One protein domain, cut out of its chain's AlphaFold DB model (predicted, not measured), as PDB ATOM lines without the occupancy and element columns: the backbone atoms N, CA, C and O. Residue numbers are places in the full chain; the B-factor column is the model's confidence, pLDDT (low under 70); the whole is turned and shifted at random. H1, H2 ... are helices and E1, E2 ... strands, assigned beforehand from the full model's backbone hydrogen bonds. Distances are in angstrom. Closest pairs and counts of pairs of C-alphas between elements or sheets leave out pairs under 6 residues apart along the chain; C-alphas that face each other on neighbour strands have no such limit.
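AT A GLANCE: This is residues 3 to 64 of the 67 residues of an uncharacterized protein of Thermomonas sp (UniProt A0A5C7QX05). A small sheet of three strands, E3, E4 and E5, makes one end, and the ribbon of E1 and E2 leads to the short helix H1 at the other. The 62 printed residues run E1 H1 E2 E3 E4 E5, with under half in these named elements; the class is mixed and both sheets antiparallel. It is loose, with radius of gyration of the C-alphas 13.2 A and spans 42 by 25 by 15 A.

IN THESE COORDINATES: Find C-alpha 37 at (50.743, -43.995, 16.598); E3, residues 37 to 42, runs 15.3 A from there. E4 is residues 49 to 53, E5 60 to 63, ending at (37.157, -41.340, 17.303), E1 6 to 9, H1 18 to 23, E2 27 to 30.

HOW THE PARTS SIT: E3, E4 and E5 form a meander, antiparallel neighbours in chain order; within hydrogen-bond range, find N 41 and O 50, 3.0 A, N 51 and O 61, 3.0 A, and, between E1 and E2, N 9 and O 27, 2.8 A. In H1 every O i to N i+4 pair is within range.

THE WHOLE: The printed part has no cut; pLDDT is under 70 at residues 3 to 4.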
ATOM      1  N   THR A   3      47.649 -48.337  22.130       62.44
ATOM      2  CA  THR A   3      48.307 -49.603  21.803       62.44
ATOM      3  C   THR A   3      48.333 -49.734  20.285       62.44
ATOM      4  O   THR A   3      47.540 -49.085  19.607       62.44
ATOM      5  N   TYR A   4      49.221 -50.566  19.736       66.62
ATOM      6  CA  TYR A   4      49.412 -50.754  18.288       66.62
ATOM      7  C   TYR A   4      48.132 -51.089  17.477       66.62
ATOM      8  O   TYR A   4      48.205 -51.152  16.254       66.62
ATOM      9  N   GLY A   5      46.967 -51.272  18.118       76.38
ATOM     10  CA  GLY A   5      45.661 -51.361  17.455       76.38
ATOM     11  C   GLY A   5      44.470 -50.747  18.207       76.38
ATOM     12  O   GLY A   5      43.353 -50.867  17.716       76.38
ATOM     13  N   SER A   6      44.650 -50.094  19.363       83.56
ATOM     14  CA  SER A   6      43.511 -49.545  20.117       83.56
ATOM     15  C   SER A   6      43.818 -48.279  20.911       83.56
ATOM     16  O   SER A   6      44.924 -48.084  21.422       83.56
ATOM     17  N   VAL A   7      42.799 -47.435  21.065       87.44
ATOM     18  CA  VAL A   7      42.764 -46.350  22.049       87.44
ATOM     19  C   VAL A   7      42.026 -46.833  23.287       87.44
ATOM     20  O   VAL A   7      40.913 -47.339  23.200       87.44
ATOM     21  N   LEU A   8      42.649 -46.639  24.448       89.31
ATOM     22  CA  LEU A   8      42.057 -46.947  25.748       89.31
ATOM     23  C   LEU A   8      41.543 -45.668  26.412       89.31
ATOM     24  O   LEU A   8      42.353 -44.782  26.729       89.31
ATOM     25  N   PHE A   9      40.233 -45.605  26.649       89.25
ATOM     26  CA  PHE A   9      39.569 -44.554  27.414       89.25
ATOM     27  C   PHE A   9      39.395 -45.003  28.863       89.25
ATOM     28  O   PHE A   9      38.766 -46.017  29.159       89.25
ATOM     29  N   TYR A  10      39.967 -44.222  29.774       90.50
ATOM     30  CA  TYR A  10      39.771 -44.379  31.209       90.50
ATOM     31  C   TYR A  10      38.854 -43.266  31.682       90.50
ATOM     32  O   TYR A  10      39.157 -42.083  31.493       90.50
ATOM     33  N   ARG A  11      37.733 -43.646  32.288       89.44
ATOM     34  CA  ARG A  11      36.778 -42.691  32.828       89.44
ATOM     35  C   ARG A  11      37.045 -42.467  34.302       89.44
ATOM     36  O   ARG A  11      37.082 -43.424  35.074       89.44
ATOM     37  N   ARG A  12      37.155 -41.188  34.667       92.69
ATOM     38  CA  ARG A  12      37.137 -40.771  36.061       92.69
ATOM     39  C   ARG A  12      35.701 -40.543  36.540       92.69
ATOM     40  O   ARG A  12      34.955 -39.798  35.903       92.69
ATOM     41  N   GLU A  13      35.321 -41.155  37.649       90.56
ATOM     42  CA  GLU A  13      33.997 -41.117  38.262       90.56
ATOM     43  C   GLU A  13      34.020 -40.341  39.585       90.56
ATOM     44  O   GLU A  13      34.795 -40.615  40.500       90.56
ATOM     45  N   GLY A  14      33.139 -39.346  39.706       90.12
ATOM     46  CA  GLY A  14      32.989 -38.570  40.936       90.12
ATOM     47  C   GLY A  14      34.289 -37.895  41.396       90.12
ATOM     48  O   GLY A  14      34.876 -37.083  40.675       90.12
ATOM     49  N   GLN A  15      34.691 -38.193  42.631       92.75
ATOM     50  CA  GLN A  15      35.846 -37.586  43.305       92.75
ATOM     51  C   GLN A  15      37.059 -38.519  43.422       92.75
ATOM     52  O   GLN A  15      37.985 -38.190  44.157       92.75
ATOM     53  N   GLU A  16      37.063 -39.650  42.721       94.50
ATOM     54  CA  GLU A  16      38.185 -40.588  42.781       94.50
ATOM     55  C   GLU A  16      39.501 -39.979  42.265       94.50
ATOM     56  O   GLU A  16      39.516 -39.019  41.469       94.50
ATOM     57  N   ASP A  17      40.609 -40.569  42.701       93.75
ATOM     58  CA  ASP A  17      41.937 -40.217  42.222       93.75
ATOM     59  C   ASP A  17      42.318 -40.960  40.926       93.75
ATOM     60  O   ASP A  17      41.599 -41.811  40.400       93.75
ATOM     61  N   TRP A  18      43.445 -40.570  40.326       92.25
ATOM     62  CA  TRP A  18      43.895 -41.192  39.080       92.25
ATOM     63  C   TRP A  18      44.271 -42.672  39.231       92.25
ATOM     64  O   TRP A  18      43.871 -43.436  38.353       92.25
ATOM     65  N   PRO A  19      45.012 -43.101  40.276       94.81
ATOM     66  CA  PRO A  19      45.259 -44.520  40.539       94.81
ATOM     67  C   PRO A  19      43.989 -45.377  40.573       94.81
ATOM     68  O   PRO A  19      43.959 -46.431  39.936       94.81
ATOM     69  N   GLU A  20      42.943 -44.918  41.257       94.44
ATOM     70  CA  GLU A  20      41.646 -45.598  41.323       94.44
ATOM     71  C   GLU A  20      40.988 -45.684  39.939       94.44
ATOM     72  O   GLU A  20      40.556 -46.762  39.517       94.44
ATOM     73  N   ALA A  21      40.988 -44.577  39.193       93.69
ATOM     74  CA  ALA A  21      40.389 -44.508  37.864       93.69
ATOM     75  C   ALA A  21      41.060 -45.451  36.850       93.69
ATOM     76  O   ALA A  21      40.380 -46.102  36.053       93.69
ATOM     77  N   VAL A  22      42.395 -45.546  36.870       93.75
ATOM     78  CA  VAL A  22      43.151 -46.384  35.918       93.75
ATOM     79  C   VAL A  22      43.237 -47.855  36.324       93.75
ATOM     80  O   VAL A  22      43.647 -48.683  35.510       93.75
ATOM     81  N   ALA A  23      42.848 -48.198  37.556       94.00
ATOM     82  CA  ALA A  23      42.779 -49.583  38.018       94.00
ATOM     83  C   ALA A  23      41.588 -50.352  37.418       94.00
ATOM     84  O   ALA A  23      41.601 -51.585  37.390       94.00
ATOM     85  N   ARG A  24      40.559 -49.647  36.931       92.75
ATOM     86  CA  ARG A  24      39.424 -50.267  36.239       92.75
ATOM     87  C   ARG A  24      39.762 -50.604  34.782       92.75
ATOM     88  O   ARG A  24      40.576 -49.913  34.165       92.75
ATOM     89  N   PRO A  25      39.121 -51.640  34.202       92.31
ATOM     90  CA  PRO A  25      39.242 -51.921  32.778       92.31
ATOM     91  C   PRO A  25      38.839 -50.692  31.945       92.31
ATOM     92  O   PRO A  25      37.767 -50.134  32.192       92.31
ATOM     93  N   PRO A  26      39.667 -50.258  30.980       91.94
ATOM     94  CA  PRO A  26      39.303 -49.167  30.090       91.94
ATOM     95  C   PRO A  26      38.252 -49.607  29.072       91.94
ATOM     96  O   PRO A  26      38.136 -50.789  28.742       91.94
ATOM     97  N   GLU A  27      37.576 -48.628  28.484       90.19
ATOM     98  CA  GLU A  27      36.889 -48.826  27.214       90.19
ATOM     99  C   GLU A  27      37.928 -48.826  26.085       90.19
ATOM    100  O   GLU A  27      38.674 -47.860  25.895       90.19
ATOM    101  N   ALA A  28      38.016 -49.938  25.360       89.19
ATOM    102  CA  ALA A  28      38.916 -50.078  24.226       89.19
ATOM    103  C   ALA A  28      38.167 -49.772  22.928       89.19
ATOM    104  O   ALA A  28      37.179 -50.429  22.605       89.19
ATOM    105  N   HIS A  29      38.677 -48.809  22.169       85.50
ATOM    106  CA  HIS A  29      38.239 -48.554  20.805       85.50
ATOM    107  C   HIS A  29      39.312 -49.022  19.843       85.50
ATOM    108  O   HIS A  29      40.441 -48.523  19.874       85.50
ATOM    109  N   ASP A  30      38.940 -49.952  18.972       85.81
ATOM    110  CA  ASP A  30      39.795 -50.338  17.864       85.81
ATOM    111  C   ASP A  30      40.013 -49.135  16.949       85.81
ATOM    112  O   ASP A  30      39.083 -48.400  16.597       85.81
ATOM    113  N   VAL A  31      41.266 -48.940  16.565       78.69
ATOM    114  CA  VAL A  31      41.645 -47.952  15.562       78.69
ATOM    115  C   VAL A  31      42.201 -48.677  14.346       78.69
ATOM    116  O   VAL A  31      42.804 -49.745  14.491       78.69
ATOM    117  N   PRO A  32      42.038 -48.124  13.130       79.19
ATOM    118  CA  PRO A  32      42.800 -48.600  11.985       79.19
ATOM    119  C   PRO A  32      44.286 -48.643  12.338       79.19
ATOM    120  O   PRO A  32      44.748 -47.808  13.110       79.19
ATOM    121  N   LEU A  33      45.038 -49.593  11.780       76.62
ATOM    122  CA  LEU A  33      46.468 -49.709  12.060       76.62
ATOM    123  C   LEU A  33      47.174 -48.377  11.758       76.62
ATOM    124  O   LEU A  33      47.300 -47.981  10.598       76.62
ATOM    125  N   ILE A  34      47.648 -47.708  12.810       76.69
ATOM    126  CA  ILE A  34      48.435 -46.482  12.711       76.69
ATOM    127  C   ILE A  34      49.889 -46.873  12.955       76.69
ATOM    128  O   ILE A  34      50.276 -47.227  14.069       76.69
ATOM    129  N   LEU A  35      50.707 -46.836  11.904       74.44
ATOM    130  CA  LEU A  35      52.149 -46.982  12.066       74.44
ATOM    131  C   LEU A  35      52.663 -45.806  12.901       74.44
ATOM    132  O   LEU A  35      52.369 -44.658  12.573       74.44
ATOM    133  N   GLN A  36      53.405 -46.111  13.970       77.00
ATOM    134  CA  GLN A  36      53.948 -45.113  14.902       77.00
ATOM    135  C   GLN A  36      52.868 -44.149  15.394       77.00
ATOM    136  O   GLN A  36      52.912 -42.944  15.177       77.00
ATOM    137  N   ALA A  37      51.837 -44.726  15.997       79.62
ATOM    138  CA  ALA A  37      50.743 -43.995  16.598       79.62
ATOM    139  C   ALA A  37      51.266 -43.245  17.843       79.62
ATOM    140  O   ALA A  37      51.532 -43.867  18.872       79.62
ATOM    141  N   GLU A  38      51.445 -41.927  17.747       77.94
ATOM    142  CA  GLU A  38      52.242 -41.173  18.733       77.94
ATOM    143  C   GLU A  38      51.524 -40.000  19.388       77.94
ATOM    144  O   GLU A  38      51.907 -39.580  20.480       77.94
ATOM    145  N   ALA A  39      50.451 -39.493  18.778       87.56
ATOM    146  CA  ALA A  39      49.735 -38.354  19.330       87.56
ATOM    147  C   ALA A  39      48.221 -38.565  19.361       87.56
ATOM    148  O   ALA A  39      47.609 -39.109  18.438       87.56
ATOM    149  N   LEU A  40      47.634 -38.086  20.457       90.81
ATOM    150  CA  LEU A  40      46.201 -38.028  20.710       90.81
ATOM    151  C   LEU A  40      45.824 -36.595  21.095       90.81
ATOM    152  O   LEU A  40      46.567 -35.933  21.821       90.81
ATOM    153  N   GLY A  41      44.656 -36.131  20.656       90.94
ATOM    154  CA  GLY A  41      44.162 -34.799  21.000       90.94
ATOM    155  C   GLY A  41      42.644 -34.735  21.035       90.94
ATOM    156  O   GLY A  41      41.976 -35.163  20.099       90.94
ATOM    157  N   TRP A  42      42.079 -34.185  22.107       91.81
ATOM    158  CA  TRP A  42      40.642 -33.937  22.170       91.81
ATOM    159  C   TRP A  42      40.248 -32.807  21.217       91.81
ATOM    160  O   TRP A  42      40.921 -31.779  21.133       91.81
ATOM    161  N   SER A  43      39.132 -32.985  20.513       92.31
ATOM    162  CA  SER A  43      38.473 -31.878  19.814       92.31
ATOM    163  C   SER A  43      38.081 -30.777  20.804       92.31
ATOM    164  O   SER A  43      37.797 -31.049  21.970       92.31
ATOM    165  N   ALA A  44      38.024 -29.528  20.337       89.25
ATOM    166  CA  ALA A  44      37.781 -28.366  21.198       89.25
ATOM    167  C   ALA A  44      36.475 -28.456  22.017       89.25
ATOM    168  O   ALA A  44      36.410 -27.936  23.125       89.25
ATOM    169  N   GLY A  45      35.448 -29.126  21.483       87.88
ATOM    170  CA  GLY A  45      34.170 -29.351  22.170       87.88
ATOM    171  C   GLY A  45      34.087 -30.653  22.971       87.88
ATOM    172  O   GLY A  45      33.022 -30.961  23.490       87.88
ATOM    173  N   GLY A  46      35.156 -31.454  23.024       85.81
ATOM    174  CA  GLY A  46      35.169 -32.751  23.710       85.81
ATOM    175  C   GLY A  46      34.332 -33.847  23.038       85.81
ATOM    176  O   GLY A  46      34.223 -34.939  23.579       85.81
ATOM    177  N   ALA A  47      33.768 -33.588  21.853       87.62
ATOM    178  CA  ALA A  47      32.887 -34.523  21.146       87.62
ATOM    179  C   ALA A  47      33.614 -35.765  20.595       87.62
ATOM    180  O   ALA A  47      32.983 -36.753  20.235       87.62
ATOM    181  N   GLY A  48      34.941 -35.709  20.513       89.56
ATOM    182  CA  GLY A  48      35.751 -36.815  20.026       89.56
ATOM    183  C   GLY A  48      37.244 -36.558  20.123       89.56
ATOM    184  O   GLY A  48      37.680 -35.450  20.465       89.56
ATOM    185  N   LEU A  49      38.004 -37.602  19.813       91.44
ATOM    186  CA  LEU A  49      39.449 -37.694  19.946       91.44
ATOM    187  C   LEU A  49      40.095 -37.864  18.568       91.44
ATOM    188  O   LEU A  49      39.720 -38.745  17.797       91.44
ATOM    189  N   TYR A  50      41.090 -37.037  18.274       91.38
ATOM    190  CA  TYR A  50      41.978 -37.211  17.137       91.38
ATOM    191  C   TYR A  50      43.125 -38.152  17.494       91.38
ATOM    192  O   TYR A  50      43.721 -38.011  18.564       91.38
ATOM    193  N   ALA A  51      43.455 -39.060  16.580       90.31
ATOM    194  CA  ALA A  51      44.641 -39.907  16.644       90.31
ATOM    195  C   ALA A  51      45.468 -39.757  15.362       90.31
ATOM    196  O   ALA A  51      44.906 -39.705  14.265       90.31
ATOM    197  N   THR A  52      46.793 -39.684  15.503       88.62
ATOM    198  CA  THR A  52      47.733 -39.531  14.380       88.62
ATOM    199  C   THR A  52      49.025 -40.314  14.607       88.62
ATOM    200  O   THR A  52      49.353 -40.671  15.743       88.62
ATOM    201  N   GLY A  53      49.753 -40.574  13.519       86.06
ATOM    202  CA  GLY A  53      51.100 -41.157  13.548       86.06
ATOM    203  C   GLY A  53      52.179 -40.258  12.934       86.06
ATOM    204  O   GLY A  53      51.903 -39.104  12.614       86.06
ATOM    205  N   GLU A  54      53.390 -40.792  12.758       83.44
ATOM    206  CA  GLU A  54      54.583 -40.044  12.301       83.44
ATOM    207  C   GLU A  54      54.805 -39.995  10.770       83.44
ATOM    208  O   GLU A  54      55.783 -39.411  10.288       83.44
ATOM    209  N   SER A  55      53.940 -40.612   9.957       78.81
ATOM    210  CA  SER A  55      54.146 -40.645   8.498       78.81
ATOM    211  C   SER A  55      53.974 -39.271   7.833       78.81
ATOM    212  O   SER A  55      53.447 -38.337   8.425       78.81
ATOM    213  N   HIS A  56      54.395 -39.138   6.567       80.06
ATOM    214  CA  HIS A  56      54.238 -37.908   5.780       80.06
ATOM    215  C   HIS A  56      53.529 -38.193   4.436       80.06
ATOM    216  O   HIS A  56      54.139 -38.806   3.558       80.06
ATOM    217  N   PRO A  57      52.264 -37.757   4.244       83.50
ATOM    218  CA  PRO A  57      51.422 -37.082   5.237       83.50
ATOM    219  C   PRO A  57      51.058 -38.011   6.407       83.50
ATOM    220  O   PRO A  57      50.986 -39.234   6.248       83.50
ATOM    221  N   ALA A  58      50.833 -37.428   7.584       86.12
ATOM    222  CA  ALA A  58      50.410 -38.171   8.765       86.12
ATOM    223  C   ALA A  58      48.915 -38.502   8.648       86.12
ATOM    224  O   ALA A  58      48.130 -37.611   8.301       86.12
ATOM    225  N   PRO A  59      48.484 -39.751   8.897       86.38
ATOM    226  CA  PRO A  59      47.072 -40.081   8.881       86.38
ATOM    227  C   PRO A  59      46.389 -39.440  10.088       86.38
ATOM    228  O   PRO A  59      46.914 -39.485  11.196       86.38
ATOM    229  N   LEU A  60      45.197 -38.890   9.874       88.44
ATOM    230  CA  LEU A  60      44.380 -38.316  10.934       88.44
ATOM    231  C   LEU A  60      43.074 -39.099  11.049       88.44
ATOM    232  O   LEU A  60      42.269 -39.117  10.118       88.44
ATOM    233  N   PHE A  61      42.862 -39.718  12.205       88.19
ATOM    234  CA  PHE A  61      41.639 -40.446  12.529       88.19
ATOM    235  C   PHE A  61      40.833 -39.684  13.573       88.19
ATOM    236  O   PHE A  61      41.401 -39.022  14.441       88.19
ATOM    237  N   TYR A  62      39.509 -39.798  13.495       90.12
ATOM    238  CA  TYR A  62      38.586 -39.222  14.465       90.12
ATOM    239  C   TYR A  62      37.779 -40.330  15.134       90.12
ATOM    240  O   TYR A  62      37.160 -41.149  14.454       90.12
ATOM    241  N   LEU A  63      37.804 -40.344  16.461       87.69
ATOM    242  CA  LEU A  63      37.157 -41.340  17.303       87.69
ATOM    243  C   LEU A  63      36.085 -40.662  18.141       87.69
ATOM    244  O   LEU A  63      36.323 -39.607  18.731       87.69
ATOM    245  N   VAL A  64      34.923 -41.297  18.220       85.12
ATOM    246  CA  VAL A  64      33.833 -40.885  19.102       85.12
ATOM    247  C   VAL A  64      33.809 -41.880  20.265       85.12
ATOM    248  O   VAL A  64      33.520 -43.054  20.018       85.12
TER     249      VAL A  64